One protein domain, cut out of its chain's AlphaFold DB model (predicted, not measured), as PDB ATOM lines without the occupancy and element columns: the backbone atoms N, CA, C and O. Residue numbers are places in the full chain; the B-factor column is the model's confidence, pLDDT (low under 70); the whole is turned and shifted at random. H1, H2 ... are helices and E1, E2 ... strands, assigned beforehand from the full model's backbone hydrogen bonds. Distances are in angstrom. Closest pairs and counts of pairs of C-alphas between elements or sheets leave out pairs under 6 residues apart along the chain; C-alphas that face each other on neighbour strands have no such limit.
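AT A GLANCE: This is residues 195 to 301 of the 303 residues of an uncharacterized protein of Oleiagrimonas sp. MCCC 1A03011 (UniProt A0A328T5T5). Two small sheets form a sandwich with their strands crossed: the sheet E1 to E4 is the middle layer, E5 to E7 cover one of its faces, and helices H1 and H2 cover the other. The long last helix, H3, passes by both sheets with its first part and then sticks out at one end of the domain, while H1 reaches toward the other end. The printed part has 107 residues, with three named helices and seven named strands in the order H1 H2 E1 E2 E3 E4 E5 E6 E7 H3; the class is mixed. Both sheets, E1 - E2 - E3 - E4 and E5 - E6 - E7, are antiparallel. The whole is compact, with a radius of gyration of the C-alphas of 13.6 A, yet elongated, spanning 48 by 29 by 27 A.

HOW THE PARTS SIT: H1, residues 195 to 207, is on the sheet of E1, residues 220 to 225, E2, 231 to 236, E3, 242 to 246, and E4, 249 to 254, at a height of 9.8 A, and the two make two layers, a helix on one face of a sheet. It runs slantwise to the strands, at 36 degrees to E1 on the local plane; its closest C-alphas to E2 are Gln 203 and Ile 231, 6.9 A. H2, residues 211 to 214, is on the same face, only just over E3 with 3 C-alphas. E1 to E4 form a meander, each strand the antiparallel neighbour of the one before: N 222 and O 234 are 2.8 A apart, N 233 and O 245 2.8 A, N 244 and O 252 2.9 A. E5, residues 260 to 262, E6, 265 to 269, and E7, 275 to 279, form a second meander, with N 262 and O 265 at 2.9 A and N 268 and O 276 at 2.8 A. The sheets make a sandwich, two sheets face to face, with strands at 86 degrees; the closest C-alphas of E1 and E7 are Asp 224 and Leu 278, 6.3 A. H3, residues 282 to 301, only grazes both sheets. In H1 and H3 every O i to N i+4 pair is within hydrogen-bond range; H2 is too short for one.

IN THESE COORDINATES: H1 begins at C-alpha 195 (6.103, 15.923, -16.693) and is 18.5 A long. E1 measures 17.1 A, starting at C-alpha 220 (-1.869, -2.124, -34.263), and E2 16.0 A. H3 measures 29.4 A and ends at C-alpha 301 (-15.894, -14.177, -49.217).

THE WHOLE: The C-alphas of Ala 195 and Met 301 are the two farthest apart, 49.5 A. The printed part has no cut, and its links are tight. Mean pLDDT of the printed part is 85.5; residues 226 to 230 are under 70.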
ATOM      1  N   ALA A 195       7.504  15.729 -17.061       77.12
ATOM      2  CA  ALA A 195       6.103  15.923 -16.693       77.12
ATOM      3  C   ALA A 195       5.167  15.753 -17.901       77.12
ATOM      4  O   ALA A 195       4.090  15.154 -17.784       77.12
ATOM      5  N   TRP A 196       5.596  16.233 -19.066       75.62
ATOM      6  CA  TRP A 196       4.892  16.070 -20.325       75.62
ATOM      7  C   TRP A 196       4.847  14.605 -20.766       75.62
ATOM      8  O   TRP A 196       3.757  14.079 -20.984       75.62
ATOM      9  N   GLU A 197       5.992  13.916 -20.804       76.94
ATOM     10  CA  GLU A 197       6.092  12.488 -21.134       76.94
ATOM     11  C   GLU A 197       5.195  11.655 -20.204       76.94
ATOM     12  O   GLU A 197       4.401  10.836 -20.665       76.94
ATOM     13  N   LYS A 198       5.200  11.940 -18.897       81.69
ATOM     14  CA  LYS A 198       4.322  11.284 -17.914       81.69
ATOM     15  C   LYS A 198       2.833  11.534 -18.178       81.69
ATOM     16  O   LYS A 198       2.000  10.645 -17.973       81.69
ATOM     17  N   THR A 199       2.474  12.742 -18.606       81.00
ATOM     18  CA  THR A 199       1.089  13.093 -18.963       81.00
ATOM     19  C   THR A 199       0.655  12.343 -20.219       81.00
ATOM     20  O   THR A 199      -0.407  11.716 -20.225       81.00
ATOM     21  N   CYS A 200       1.522  12.314 -21.226       77.25
ATOM     22  CA  CYS A 200       1.366  11.567 -22.466       77.25
ATOM     23  C   CYS A 200       1.180  10.064 -22.215       77.25
ATOM     24  O   CYS A 200       0.228   9.453 -22.704       77.25
ATOM     25  N   GLU A 201       2.018   9.464 -21.368       83.19
ATOM     26  CA  GLU A 201       1.890   8.065 -20.952       83.19
ATOM     27  C   GLU A 201       0.565   7.787 -20.233       83.19
ATOM     28  O   GLU A 201      -0.087   6.765 -20.480       83.19
ATOM     29  N   LYS A 202       0.130   8.693 -19.347       85.06
ATOM     30  CA  LYS A 202      -1.149   8.574 -18.634       85.06
ATOM     31  C   LYS A 202      -2.333   8.626 -19.601       85.06
ATOM     32  O   LYS A 202      -3.271   7.834 -19.453       85.06
ATOM     33  N   GLN A 203      -2.298   9.520 -20.585       82.56
ATOM     34  CA  GLN A 203      -3.326   9.626 -21.621       82.56
ATOM     35  C   GLN A 203      -3.354   8.386 -22.517       82.56
ATOM     36  O   GLN A 203      -4.413   7.778 -22.680       82.56
ATOM     37  N   LEU A 204      -2.195   7.915 -22.983       85.19
ATOM     38  CA  LEU A 204      -2.084   6.676 -23.757       85.19
ATOM     39  C   LEU A 204      -2.623   5.468 -22.975       85.19
ATOM     40  O   LEU A 204      -3.389   4.658 -23.501       85.19
ATOM     41  N   LYS A 205      -2.292   5.360 -21.681       88.38
ATOM     42  CA  LYS A 205      -2.834   4.320 -20.793       88.38
ATOM     43  C   LYS A 205      -4.353   4.411 -20.654       88.38
ATOM     44  O   LYS A 205      -5.002   3.384 -20.466       88.38
ATOM     45  N   THR A 206      -4.915   5.612 -20.711       86.44
ATOM     46  CA  THR A 206      -6.363   5.836 -20.633       86.44
ATOM     47  C   THR A 206      -7.042   5.394 -21.929       86.44
ATOM     48  O   THR A 206      -7.988   4.613 -21.862       86.44
ATOM     49  N   CYS A 207      -6.484   5.755 -23.088       85.62
ATOM     50  CA  CYS A 207      -6.955   5.301 -24.401       85.62
ATOM     51  C   CYS A 207      -6.968   3.768 -24.500       85.62
ATOM     52  O   CYS A 207      -7.992   3.169 -24.817       85.62
ATOM     53  N   ARG A 208      -5.876   3.110 -24.089       87.56
ATOM     54  CA  ARG A 208      -5.767   1.637 -24.048       87.56
ATOM     55  C   ARG A 208      -6.776   0.954 -23.119       87.56
ATOM     56  O   ARG A 208      -7.027  -0.243 -23.240       87.56
ATOM     57  N   LYS A 209      -7.318   1.679 -22.139       87.56
ATOM     58  CA  LYS A 209      -8.329   1.165 -21.206       87.56
ATOM     59  C   LYS A 209      -9.761   1.396 -21.683       87.56
ATOM     60  O   LYS A 209     -10.663   0.863 -21.034       87.56
ATOM     61  N   ALA A 210      -9.969   2.146 -22.766       84.62
ATOM     62  CA  ALA A 210     -11.294   2.352 -23.331       84.62
ATOM     63  C   ALA A 210     -11.939   0.990 -23.670       84.62
ATOM     64  O   ALA A 210     -11.246   0.115 -24.201       84.62
ATOM     65  N   PRO A 211     -13.230   0.771 -23.350       84.50
ATOM     66  CA  PRO A 211     -13.895  -0.515 -23.566       84.50
ATOM     67  C   PRO A 211     -13.765  -1.041 -25.001       84.50
ATOM     68  O   PRO A 211     -13.497  -2.223 -25.194       84.50
ATOM     69  N   GLN A 212     -13.876  -0.149 -25.987       84.19
ATOM     70  CA  GLN A 212     -13.770  -0.460 -27.412       84.19
ATOM     71  C   GLN A 212     -12.372  -0.979 -27.775       84.19
ATOM     72  O   GLN A 212     -12.242  -1.983 -28.463       84.19
ATOM     73  N   VAL A 213     -11.318  -0.351 -27.243       82.25
ATOM     74  CA  VAL A 213      -9.922  -0.761 -27.479       82.25
ATOM     75  C   VAL A 213      -9.604  -2.073 -26.771       82.25
ATOM     76  O   VAL A 213      -8.943  -2.940 -27.337       82.25
ATOM     77  N   ARG A 214     -10.108  -2.258 -25.545       85.31
ATOM     78  CA  ARG A 214      -9.946  -3.510 -24.784       85.31
ATOM     79  C   ARG A 214     -10.584  -4.717 -25.468       85.31
ATOM     80  O   ARG A 214     -10.163  -5.839 -25.196       85.31
ATOM     81  N   ALA A 215     -11.586  -4.496 -26.316       84.50
ATOM     82  CA  ALA A 215     -12.208  -5.554 -27.099       84.50
ATOM     83  C   ALA A 215     -11.304  -6.056 -28.244       84.50
ATOM     84  O   ALA A 215     -11.474  -7.191 -28.694       84.50
ATOM     85  N   LEU A 216     -10.322  -5.254 -28.683       84.69
ATOM     86  CA  LEU A 216      -9.428  -5.587 -29.794       84.69
ATOM     87  C   LEU A 216      -8.342  -6.589 -29.376       84.69
ATOM     88  O   LEU A 216      -7.706  -6.477 -28.323       84.69
ATOM     89  N   LYS A 217      -8.069  -7.574 -30.235       82.19
ATOM     90  CA  LYS A 217      -7.106  -8.652 -29.962       82.19
ATOM     91  C   LYS A 217      -5.721  -8.325 -30.526       82.19
ATOM     92  O   LYS A 217      -5.371  -8.772 -31.615       82.19
ATOM     93  N   LYS A 218      -4.881  -7.673 -29.707       84.69
ATOM     94  CA  LYS A 218      -3.525  -7.187 -30.065       84.69
ATOM     95  C   LYS A 218      -3.577  -6.168 -31.218       84.69
ATOM     96  O   LYS A 218      -3.095  -6.472 -32.313       84.69
ATOM     97  N   PRO A 219      -4.160  -4.981 -30.983       89.69
ATOM     98  CA  PRO A 219      -4.294  -3.975 -32.025       89.69
ATOM     99  C   PRO A 219      -2.931  -3.447 -32.493       89.69
ATOM    100  O   PRO A 219      -1.978  -3.348 -31.717       89.69
ATOM    101  N   LEU A 220      -2.860  -3.070 -33.768       91.50
ATOM    102  CA  LEU A 220      -1.869  -2.124 -34.263       91.50
ATOM    103  C   LEU A 220      -2.208  -0.754 -33.675       91.50
ATOM    104  O   LEU A 220      -3.278  -0.216 -33.945       91.50
ATOM    105  N   GLU A 221      -1.301  -0.203 -32.873       92.25
ATOM    106  CA  GLU A 221      -1.471   1.110 -32.256       92.25
ATOM    107  C   GLU A 221      -0.638   2.165 -32.985       92.25
ATOM    108  O   GLU A 221       0.561   1.983 -33.233       92.25
ATOM    109  N   LEU A 222      -1.284   3.283 -33.288       90.44
ATOM    110  CA  LEU A 222      -0.700   4.489 -33.853       90.44
ATOM    111  C   LEU A 222      -1.078   5.648 -32.941       90.44
ATOM    112  O   LEU A 222      -2.237   5.771 -32.551       90.44
ATOM    113  N   TYR A 223      -0.113   6.484 -32.582       87.94
ATOM    114  CA  TYR A 223      -0.405   7.666 -31.793       87.94
ATOM    115  C   TYR A 223       0.562   8.796 -32.086       87.94
ATOM    116  O   TYR A 223       1.718   8.565 -32.436       87.94
ATOM    117  N   ASP A 224       0.055  10.004 -31.914       80.94
ATOM    118  CA  ASP A 224       0.802  11.243 -32.000       80.94
ATOM    119  C   ASP A 224       0.326  12.172 -30.885       80.94
ATOM    120  O   ASP A 224      -0.851  12.145 -30.508       80.94
ATOM    121  N   PHE A 225       1.233  12.978 -30.350       71.38
ATOM    122  CA  PHE A 225       0.891  13.979 -29.347       71.38
ATOM    123  C   PHE A 225       0.775  15.333 -30.036       71.38
ATOM    124  O   PHE A 225       1.613  15.699 -30.856       71.38
ATOM    125  N   ASP A 226      -0.310  16.051 -29.763       62.19
ATOM    126  CA  ASP A 226      -0.541  17.367 -30.355       62.19
ATOM    127  C   ASP A 226       0.291  18.460 -29.642       62.19
ATOM    128  O   ASP A 226       1.025  18.219 -28.682       62.19
ATOM    129  N   THR A 227       0.169  19.694 -30.123       54.56
ATOM    130  CA  THR A 227       0.751  20.931 -29.574       54.56
ATOM    131  C   THR A 227       0.312  21.249 -28.139       54.56
ATOM    132  O   THR A 227       0.979  22.013 -27.446       54.56
ATOM    133  N   LYS A 228      -0.786  20.646 -27.674       59.78
ATOM    134  CA  LYS A 228      -1.253  20.635 -26.277       59.78
ATOM    135  C   LYS A 228      -1.106  19.214 -25.719       59.78
ATOM    136  O   LYS A 228      -0.993  18.298 -26.528       59.78
ATOM    137  N   PRO A 229      -1.109  18.985 -24.386       57.72
ATOM    138  CA  PRO A 229      -1.097  17.638 -23.810       57.72
ATOM    139  C   PRO A 229      -2.396  16.916 -24.176       57.72
ATOM    140  O   PRO A 229      -3.358  16.875 -23.411       57.72
ATOM    141  N   ASP A 230      -2.420  16.397 -25.387       67.19
ATOM    142  CA  ASP A 230      -3.518  15.707 -26.016       67.19
ATOM    143  C   ASP A 230      -2.939  14.674 -26.975       67.19
ATOM    144  O   ASP A 230      -1.844  14.839 -27.525       67.19
ATOM    145  N   ILE A 231      -3.673  13.590 -27.157       79.69
ATOM    146  CA  ILE A 231      -3.225  12.426 -27.894       79.69
ATOM    147  C   ILE A 231      -4.201  12.154 -29.028       79.69
ATOM    148  O   ILE A 231      -5.400  11.993 -28.825       79.69
ATOM    149  N   ARG A 232      -3.670  12.043 -30.242       87.31
ATOM    150  CA  ARG A 232      -4.358  11.387 -31.350       87.31
ATOM    151  C   ARG A 232      -3.958   9.923 -31.288       87.31
ATOM    152  O   ARG A 232      -2.781   9.612 -31.416       87.31
ATOM    153  N   TYR A 233      -4.907   9.032 -31.045       91.19
ATOM    154  CA  TYR A 233      -4.681   7.602 -30.863       91.19
ATOM    155  C   TYR A 233      -5.607   6.813 -31.783       91.19
ATOM    156  O   TYR A 233      -6.821   6.984 -31.745       91.19
ATOM    157  N   LEU A 234      -5.030   5.925 -32.587       93.06
ATOM    158  CA  LEU A 234      -5.731   4.997 -33.462       93.06
ATOM    159  C   LEU A 234      -5.308   3.570 -33.109       93.06
ATOM    160  O   LEU A 234      -4.121   3.238 -33.121       93.06
ATOM    161  N   ALA A 235      -6.285   2.719 -32.824       93.88
ATOM    162  CA  ALA A 235      -6.095   1.291 -32.618       93.88
ATOM    163  C   ALA A 235      -6.829   0.517 -33.711       93.88
ATOM    164  O   ALA A 235      -8.008   0.759 -33.947       93.88
ATOM    165  N   ILE A 236      -6.140  -0.416 -34.365       92.62
ATOM    166  CA  ILE A 236      -6.688  -1.216 -35.465       92.62
ATOM    167  C   ILE A 236      -6.487  -2.693 -35.145       92.62
ATOM    168  O   ILE A 236      -5.353  -3.154 -35.008       92.62
ATOM    169  N   ASP A 237      -7.565  -3.459 -35.050       91.19
ATOM    170  CA  ASP A 237      -7.475  -4.906 -34.885       91.19
ATOM    171  C   ASP A 237      -7.120  -5.605 -36.208       91.19
ATOM    172  O   ASP A 237      -7.352  -5.109 -37.311       91.19
ATOM    173  N   LYS A 238      -6.610  -6.832 -36.112       85.94
ATOM    174  CA  LYS A 238      -6.296  -7.697 -37.262       85.94
ATOM    175  C   LYS A 238      -7.500  -7.969 -38.174       85.94
ATOM    176  O   LYS A 238      -7.311  -8.410 -39.308       85.94
ATOM    177  N   ASP A 239      -8.704  -7.799 -37.632       84.31
ATOM    178  CA  ASP A 239      -9.974  -8.067 -38.291       84.31
ATOM    179  C   ASP A 239     -10.555  -6.810 -38.965       84.31
ATOM    180  O   ASP A 239     -11.592  -6.909 -39.608       84.31
ATOM    181  N   GLY A 240      -9.861  -5.668 -38.876       82.94
ATOM    182  CA  GLY A 240     -10.231  -4.394 -39.496       82.94
ATOM    183  C   GLY A 240     -10.963  -3.434 -38.564       82.94
ATOM    184  O   GLY A 240     -10.948  -2.245 -38.833       82.94
ATOM    185  N   ALA A 241     -11.527  -3.904 -37.447       88.19
ATOM    186  CA  ALA A 241     -12.144  -3.025 -36.453       88.19
ATOM    187  C   ALA A 241     -11.150  -1.941 -36.009       88.19
ATOM    188  O   ALA A 241     -10.072  -2.262 -35.497       88.19
ATOM    189  N   ALA A 242     -11.498  -0.677 -36.238       90.94
ATOM    190  CA  ALA A 242     -10.634   0.458 -35.966       90.94
ATOM    191  C   ALA A 242     -11.321   1.453 -35.035       90.94
ATOM    192  O   ALA A 242     -12.526   1.684 -35.097       90.94
ATOM    193  N   PHE A 243     -10.533   2.043 -34.147       92.25
ATOM    194  CA  PHE A 243     -11.014   2.963 -33.134       92.25
ATOM    195  C   PHE A 243     -10.084   4.155 -33.017       92.25
ATOM    196  O   PHE A 243      -8.875   3.979 -32.840       92.25
ATOM    197  N   PHE A 244     -10.660   5.351 -33.053       91.38
ATOM    198  CA  PHE A 244      -9.927   6.599 -32.934       91.38
ATOM    199  C   PHE A 244     -10.347   7.392 -31.696       91.38
ATOM    200  O   PHE A 244     -11.525   7.486 -31.348       91.38
ATOM    201  N   HIS A 245      -9.362   8.006 -31.049       87.94
ATOM    202  CA  HIS A 245      -9.530   8.978 -29.979       87.94
ATOM    203  C   HIS A 245      -8.632  10.187 -30.249       87.94
ATOM    204  O   HIS A 245      -7.487  10.020 -30.667       87.94
ATOM    205  N   GLY A 246      -9.140  11.397 -30.029       81.75
ATOM    206  CA  GLY A 246      -8.406  12.626 -30.316       81.75
ATOM    207  C   GLY A 246      -8.932  13.824 -29.536       81.75
ATOM    208  O   GLY A 246     -10.000  13.755 -28.926       81.75
ATOM    209  N   CYS A 247      -8.197  14.934 -29.607       70.69
ATOM    210  CA  CYS A 247      -8.525  16.188 -28.933       70.69
ATOM    211  C   CYS A 247      -9.963  16.643 -29.181       70.69
ATOM    212  O   CYS A 247     -10.370  16.866 -30.323       70.69
ATOM    213  N   GLY A 248     -10.733  16.781 -28.097       70.25
ATOM    214  CA  GLY A 248     -12.132  17.217 -28.143       70.25
ATOM    215  C   GLY A 248     -13.079  16.247 -28.857       70.25
ATOM    216  O   GLY A 248     -14.238  16.588 -29.083       70.25
ATOM    217  N   ILE A 249     -12.609  15.049 -29.209       76.12
ATOM    218  CA  ILE A 249     -13.359  14.064 -29.978       76.12
ATOM    219  C   ILE A 249     -13.566  12.833 -29.108       76.12
ATOM    220  O   ILE A 249     -12.625  12.138 -28.709       76.12
ATOM    221  N   ALA A 250     -14.837  12.553 -28.823       79.50
ATOM    222  CA  ALA A 250     -15.208  11.316 -28.174       79.50
ATOM    223  C   ALA A 250     -14.680  10.133 -28.989       79.50
ATOM    224  O   ALA A 250     -14.664  10.119 -30.223       79.50
ATOM    225  N   ALA A 251     -14.217   9.144 -28.247       83.19
ATOM    226  CA  ALA A 251     -13.700   7.915 -28.794       83.19
ATOM    227  C   ALA A 251     -14.773   7.236 -29.667       83.19
ATOM    228  O   ALA A 251     -15.885   7.002 -29.188       83.19
ATOM    229  N   HIS A 252     -14.459   6.951 -30.930       86.94
ATOM    230  CA  HIS A 252     -15.425   6.438 -31.901       86.94
ATOM    231  C   HIS A 252     -14.815   5.367 -32.805       86.94
ATOM    232  O   HIS A 252     -13.596   5.262 -32.964       86.94
ATOM    233  N   GLU A 253     -15.694   4.541 -33.362       91.12
ATOM    234  CA  GLU A 253     -15.341   3.541 -34.361       91.12
ATOM    235  C   GLU A 253     -15.124   4.215 -35.716       91.12
ATOM    236  O   GLU A 253     -15.839   5.150 -36.077       91.12
ATOM    237  N   VAL A 254     -14.119   3.743 -36.442       90.56
ATOM    238  CA  VAL A 254     -13.776   4.225 -37.776       90.56
ATOM    239  C   VAL A 254     -13.914   3.056 -38.734       90.56
ATOM    240  O   VAL A 254     -13.385   1.975 -38.456       90.56
ATOM    241  N   ASP A 255     -14.592   3.267 -39.861       88.44
ATOM    242  CA  ASP A 255     -14.594   2.262 -40.917       88.44
ATOM    243  C   ASP A 255     -13.167   2.090 -41.450       88.44
ATOM    244  O   ASP A 255     -12.455   3.049 -41.762       88.44
ATOM    245  N   PHE A 256     -12.731   0.839 -41.535       88.94
ATOM    246  CA  PHE A 256     -11.406   0.504 -42.022       88.94
ATOM    247  C   PHE A 256     -11.190   0.945 -43.473       88.94
ATOM    248  O   PHE A 256     -10.061   1.280 -43.841       88.94
ATOM    249  N   ASP A 257     -12.245   0.955 -44.292       87.25
ATOM    250  CA  ASP A 257     -12.161   1.403 -45.683       87.25
ATOM    251  C   ASP A 257     -11.897   2.902 -45.814       87.25
ATOM    252  O   ASP A 257     -11.205   3.326 -46.748       87.25
ATOM    253  N   ASP A 258     -12.358   3.686 -44.840       87.69
ATOM    254  CA  ASP A 258     -12.160   5.132 -44.821       87.69
ATOM    255  C   ASP A 258     -10.749   5.531 -44.361       87.69
ATOM    256  O   ASP A 258     -10.340   6.691 -44.496       87.69
ATOM    257  N   LEU A 259      -9.960   4.579 -43.846       89.81
ATOM    258  CA  LEU A 259      -8.562   4.814 -43.505       89.81
ATOM    259  C   LEU A 259      -7.713   4.952 -44.775       89.81
ATOM    260  O   LEU A 259      -7.436   3.995 -45.510       89.81
ATOM    261  N   MET A 260      -7.203   6.161 -45.002       87.56
ATOM    262  CA  MET A 260      -6.329   6.445 -46.137       87.56
ATOM    263  C   MET A 260      -4.864   6.401 -45.707       87.56
ATOM    264  O   MET A 260      -4.349   7.340 -45.103       87.56
ATOM    265  N   ALA A 261      -4.178   5.307 -46.031       87.50
ATOM    266  CA  ALA A 261      -2.735   5.192 -45.848       87.50
ATOM    267  C   ALA A 261      -1.988   5.698 -47.092       87.50
ATOM    268  O   ALA A 261      -2.175   5.156 -48.182       87.50
ATOM    269  N   GLN A 262      -1.123   6.698 -46.921       87.44
ATOM    270  CA  GLN A 262      -0.256   7.228 -47.972       87.44
ATOM    271  C   GLN A 262       1.173   7.373 -47.440       87.44
ATOM    272  O   GLN A 262       1.451   8.172 -46.541       87.44
ATOM    273  N   GLY A 263       2.087   6.573 -47.994       89.50
ATOM    274  CA  GLY A 263       3.476   6.512 -47.542       89.50
ATOM    275  C   GLY A 263       3.570   6.178 -46.050       89.50
ATOM    276  O   GLY A 263       3.100   5.134 -45.607       89.50
ATOM    277  N   MET A 264       4.157   7.094 -45.281       88.88
ATOM    278  CA  MET A 264       4.393   6.961 -43.837       88.88
ATOM    279  C   MET A 264       3.306   7.635 -42.992       88.88
ATOM    280  O   MET A 264       3.538   7.974 -41.836       88.88
ATOM    281  N   THR A 265       2.123   7.866 -43.558       91.25
ATOM    282  CA  THR A 265       1.014   8.522 -42.859       91.25
ATOM    283  C   THR A 265      -0.296   7.783 -43.074       91.25
ATOM    284  O   THR A 265      -0.526   7.208 -44.140       91.25
ATOM    285  N   VAL A 266      -1.160   7.798 -42.061       92.38
ATOM    286  CA  VAL A 266      -2.559   7.381 -42.180       92.38
ATOM    287  C   VAL A 266      -3.466   8.556 -41.856       92.38
ATOM    288  O   VAL A 266      -3.235   9.281 -40.890       92.38
ATOM    289  N   THR A 267      -4.489   8.747 -42.678       92.25
ATOM    290  CA  THR A 267      -5.531   9.748 -42.470       92.25
ATOM    291  C   THR A 267      -6.789   9.062 -41.962       92.25
ATOM    292  O   THR A 267      -7.224   8.061 -42.532       92.25
ATOM    293  N   VAL A 268      -7.358   9.619 -40.902       91.62
ATOM    294  CA  VAL A 268      -8.556   9.147 -40.212       91.62
ATOM    295  C   VAL A 268      -9.666  10.181 -40.418       91.62
ATOM    296  O   VAL A 268      -9.435  11.363 -40.132       91.62
ATOM    297  N   PRO A 269     -10.847   9.796 -40.929       89.75
ATOM    298  CA  PRO A 269     -11.997  10.694 -40.970       89.75
ATOM    299  C   PRO A 269     -12.492  10.983 -39.549       89.75
ATOM    300  O   PRO A 269     -12.471  10.111 -38.684       89.75
ATOM    301  N   LEU A 270     -12.937  12.213 -39.305       88.62
ATOM    302  CA  LEU A 270     -13.509  12.623 -38.026       88.62
ATOM    303  C   LEU A 270     -15.034  12.786 -38.139       88.62
ATOM    304  O   LEU A 270     -15.528  13.102 -39.225       88.62
ATOM    305  N   PRO A 271     -15.795  12.643 -37.034       85.56
ATOM    306  CA  PRO A 271     -17.260  12.728 -37.058       85.56
ATOM    307  C   PRO A 271     -17.801  14.093 -37.504       85.56
ATOM    308  O   PRO A 271     -18.940  14.200 -37.941       85.56
ATOM    309  N   ASP A 272     -16.986  15.142 -37.395       84.50
ATOM    310  CA  ASP A 272     -17.305  16.508 -37.810       84.50
ATOM    311  C   ASP A 272     -16.928  16.806 -39.277       84.50
ATOM    312  O   ASP A 272     -16.975  17.956 -39.713       84.50
ATOM    313  N   GLY A 273     -16.532  15.784 -40.043       84.69
ATOM    314  CA  GLY A 273     -16.125  15.898 -41.444       84.69
ATOM    315  C   GLY A 273     -14.676  16.351 -41.653       84.69
ATOM    316  O   GLY A 273     -14.202  16.366 -42.792       84.69
ATOM    317  N   ARG A 274     -13.939  16.691 -40.585       87.94
ATOM    318  CA  ARG A 274     -12.494  16.948 -40.667       87.94
ATOM    319  C   ARG A 274     -11.717  15.635 -40.813       87.94
ATOM    320  O   ARG A 274     -12.272  14.538 -40.820       87.94
ATOM    321  N   ARG A 275     -10.397  15.748 -40.957       87.88
ATOM    322  CA  ARG A 275      -9.480  14.610 -41.065       87.88
ATOM    323  C   ARG A 275      -8.302  14.793 -40.121       87.88
ATOM    324  O   ARG A 275      -7.749  15.886 -40.039       87.88
ATOM    325  N   ALA A 276      -7.919  13.721 -39.437       86.44
ATOM    326  CA  ALA A 276      -6.719  13.670 -38.613       86.44
ATOM    327  C   ALA A 276      -5.656  12.811 -39.298       86.44
ATOM    328  O   ALA A 276      -5.956  11.724 -39.781       86.44
ATOM    329  N   THR A 277      -4.407  13.269 -39.300       88.44
ATOM    330  CA  THR A 277      -3.281  12.501 -39.844       88.44
ATOM    331  C   THR A 277      -2.405  11.993 -38.709       88.44
ATOM    332  O   THR A 277      -2.137  12.725 -37.758       88.44
ATOM    333  N   LEU A 278      -1.957  10.745 -38.809       88.62
ATOM    334  CA  LEU A 278      -1.021  10.108 -37.889       88.62
ATOM    335  C   LEU A 278       0.197   9.610 -38.664       88.62
ATOM    336  O   LEU A 278       0.057   8.975 -39.713       88.62
ATOM    337  N   ALA A 279       1.389   9.877 -38.136       86.94
ATOM    338  CA  ALA A 279       2.619   9.311 -38.667       86.94
ATOM    339  C   ALA A 279       2.718   7.813 -38.333       86.94
ATOM    340  O   ALA A 279       2.283   7.351 -37.278       86.94
ATOM    341  N   MET A 280       3.318   7.050 -39.240       89.50
ATOM    342  CA  MET A 280       3.565   5.621 -39.106       89.50
ATOM    343  C   MET A 280       5.051   5.329 -39.290       89.50
ATOM    344  O   MET A 280       5.717   5.915 -40.139       89.50
ATOM    345  N   LYS A 281       5.567   4.365 -38.533       89.88
ATOM    346  CA  LYS A 281       6.880   3.743 -38.762       89.88
ATOM    347  C   LYS A 281       6.772   2.685 -39.861       89.88
ATOM    348  O   LYS A 281       5.707   2.109 -40.062       89.88
ATOM    349  N   GLU A 282       7.886   2.330 -40.500       88.56
ATOM    350  CA  GLU A 282       7.901   1.367 -41.617       88.56
ATOM    351  C   GLU A 282       7.270   0.017 -41.235       88.56
ATOM    352  O   GLU A 282       6.445  -0.536 -41.964       88.56
ATOM    353  N   ALA A 283       7.570  -0.481 -40.031       89.94
ATOM    354  CA  ALA A 283       6.973  -1.708 -39.503       89.94
ATOM    355  C   ALA A 283       5.444  -1.604 -39.309       89.94
ATOM    356  O   ALA A 283       4.722  -2.594 -39.468       89.94
ATOM    357  N   GLN A 284       4.937  -0.412 -38.976       91.75
ATOM    358  CA  GLN A 284       3.503  -0.153 -38.829       91.75
ATOM    359  C   GLN A 284       2.822  -0.075 -40.201       91.75
ATOM    360  O   GLN A 284       1.760  -0.671 -40.367       91.75
ATOM    361  N   VAL A 285       3.465   0.541 -41.200       91.12
ATOM    362  CA  VAL A 285       2.996   0.552 -42.599       91.12
ATOM    363  C   VAL A 285       2.855  -0.878 -43.131       91.12
ATOM    364  O   VAL A 285       1.789  -1.266 -43.616       91.12
ATOM    365  N   ALA A 286       3.887  -1.709 -42.962       90.25
ATOM    366  CA  ALA A 286       3.851  -3.114 -43.370       90.25
ATOM    367  C   ALA A 286       2.729  -3.899 -42.663       90.25
ATOM    368  O   ALA A 286       2.024  -4.704 -43.282       90.25
ATOM    369  N   SER A 287       2.529  -3.642 -41.366       92.12
ATOM    370  CA  SER A 287       1.452  -4.257 -40.585       92.12
ATOM    371  C   SER A 287       0.070  -3.831 -41.085       92.12
ATOM    372  O   SER A 287      -0.796  -4.689 -41.261       92.12
ATOM    373  N   LEU A 288      -0.125  -2.547 -41.396       92.56
ATOM    374  CA  LEU A 288      -1.383  -2.018 -41.917       92.56
ATOM    375  C   LEU A 288      -1.730  -2.617 -43.288       92.56
ATOM    376  O   LEU A 288      -2.858  -3.065 -43.491       92.56
ATOM    377  N   HIS A 289      -0.760  -2.734 -44.204       91.31
ATOM    378  CA  HIS A 289      -0.964  -3.417 -45.491       91.31
ATOM    379  C   HIS A 289      -1.374  -4.887 -45.318       91.31
ATOM    380  O   HIS A 289      -2.247  -5.400 -46.029       91.31
ATOM    381  N   LYS A 290      -0.783  -5.580 -44.340       92.00
ATOM    382  CA  LYS A 290      -1.141  -6.964 -44.011       92.00
ATOM    383  C   LYS A 290      -2.558  -7.083 -43.445       92.00
ATOM    384  O   LYS A 290      -3.251  -8.049 -43.759       92.00
ATOM    385  N   ILE A 291      -2.995  -6.128 -42.626       92.50
ATOM    386  CA  ILE A 291      -4.380  -6.070 -42.137       92.50
ATOM    387  C   ILE A 291      -5.327  -5.817 -43.318       92.50
ATOM    388  O   ILE A 291      -6.260  -6.594 -43.520       92.50
ATOM    389  N   ARG A 292      -5.023  -4.833 -44.174       91.62
ATOM    390  CA  ARG A 292      -5.857  -4.464 -45.330       91.62
ATOM    391  C   ARG A 292      -6.061  -5.601 -46.321       91.62
ATOM    392  O   ARG A 292      -7.192  -5.894 -46.690       91.62
ATOM    393  N   SER A 293      -4.991  -6.301 -46.692       90.12
ATOM    394  CA  SER A 293      -5.080  -7.471 -47.580       90.12
ATOM    395  C   SER A 293      -5.963  -8.593 -47.014       90.12
ATOM    396  O   SER A 293      -6.743  -9.204 -47.747       90.12
ATOM    397  N   ARG A 294      -5.883  -8.865 -45.703       89.75
ATOM    398  CA  ARG A 294      -6.724  -9.873 -45.034       89.75
ATOM    399  C   ARG A 294      -8.183  -9.448 -44.974       89.75
ATOM    400  O   ARG A 294      -9.058 -10.271 -45.233       89.75
ATOM    401  N   TRP A 295      -8.420  -8.188 -44.637       88.00
ATOM    402  CA  TRP A 295      -9.748  -7.603 -44.547       88.00
ATOM    403  C   TRP A 295     -10.460  -7.636 -45.910       88.00
ATOM    404  O   TRP A 295     -11.535  -8.223 -46.020       88.00
ATOM    405  N   GLN A 296      -9.795  -7.188 -46.982       89.06
ATOM    406  CA  GLN A 296     -10.327  -7.242 -48.353       89.06
ATOM    407  C   GLN A 296     -10.647  -8.671 -48.805       89.06
ATOM    408  O   GLN A 296     -11.663  -8.912 -49.457       89.06
ATOM    409  N   LYS A 297      -9.796  -9.645 -48.452       89.31
ATOM    410  CA  LYS A 297     -10.054 -11.056 -48.767       89.31
ATOM    411  C   LYS A 297     -11.331 -11.564 -48.092       89.31
ATOM    412  O   LYS A 297     -12.043 -12.350 -48.701       89.31
ATOM    413  N   ARG A 298     -11.619 -11.140 -46.858       86.50
ATOM    414  CA  ARG A 298     -12.837 -11.544 -46.138       86.50
ATOM    415  C   ARG A 298     -14.091 -10.905 -46.706       86.50
ATOM    416  O   ARG A 298     -15.068 -11.622 -46.870       86.50
ATOM    417  N   GLN A 299     -14.041  -9.621 -47.057       86.06
ATOM    418  CA  GLN A 299     -15.173  -8.949 -47.700       86.06
ATOM    419  C   GLN A 299     -15.599  -9.681 -48.978       86.06
ATOM    420  O   GLN A 299     -16.769  -9.988 -49.151       86.06
ATOM    421  N   ARG A 300     -14.636 -10.110 -49.808       87.25
ATOM    422  CA  ARG A 300     -14.906 -10.910 -51.021       87.25
ATOM    423  C   ARG A 300     -15.473 -12.313 -50.773       87.25
ATOM    424  O   ARG A 300     -15.911 -12.946 -51.721       87.25
ATOM    425  N   MET A 301     -15.354 -12.853 -49.561       82.38
ATOM    426  CA  MET A 301     -15.894 -14.177 -49.217       82.38
ATOM    427  C   MET A 301     -17.296 -14.095 -48.602       82.38
ATOM    428  O   MET A 301     -17.958 -15.123 -48.501       82.38
TER     429      MET A 301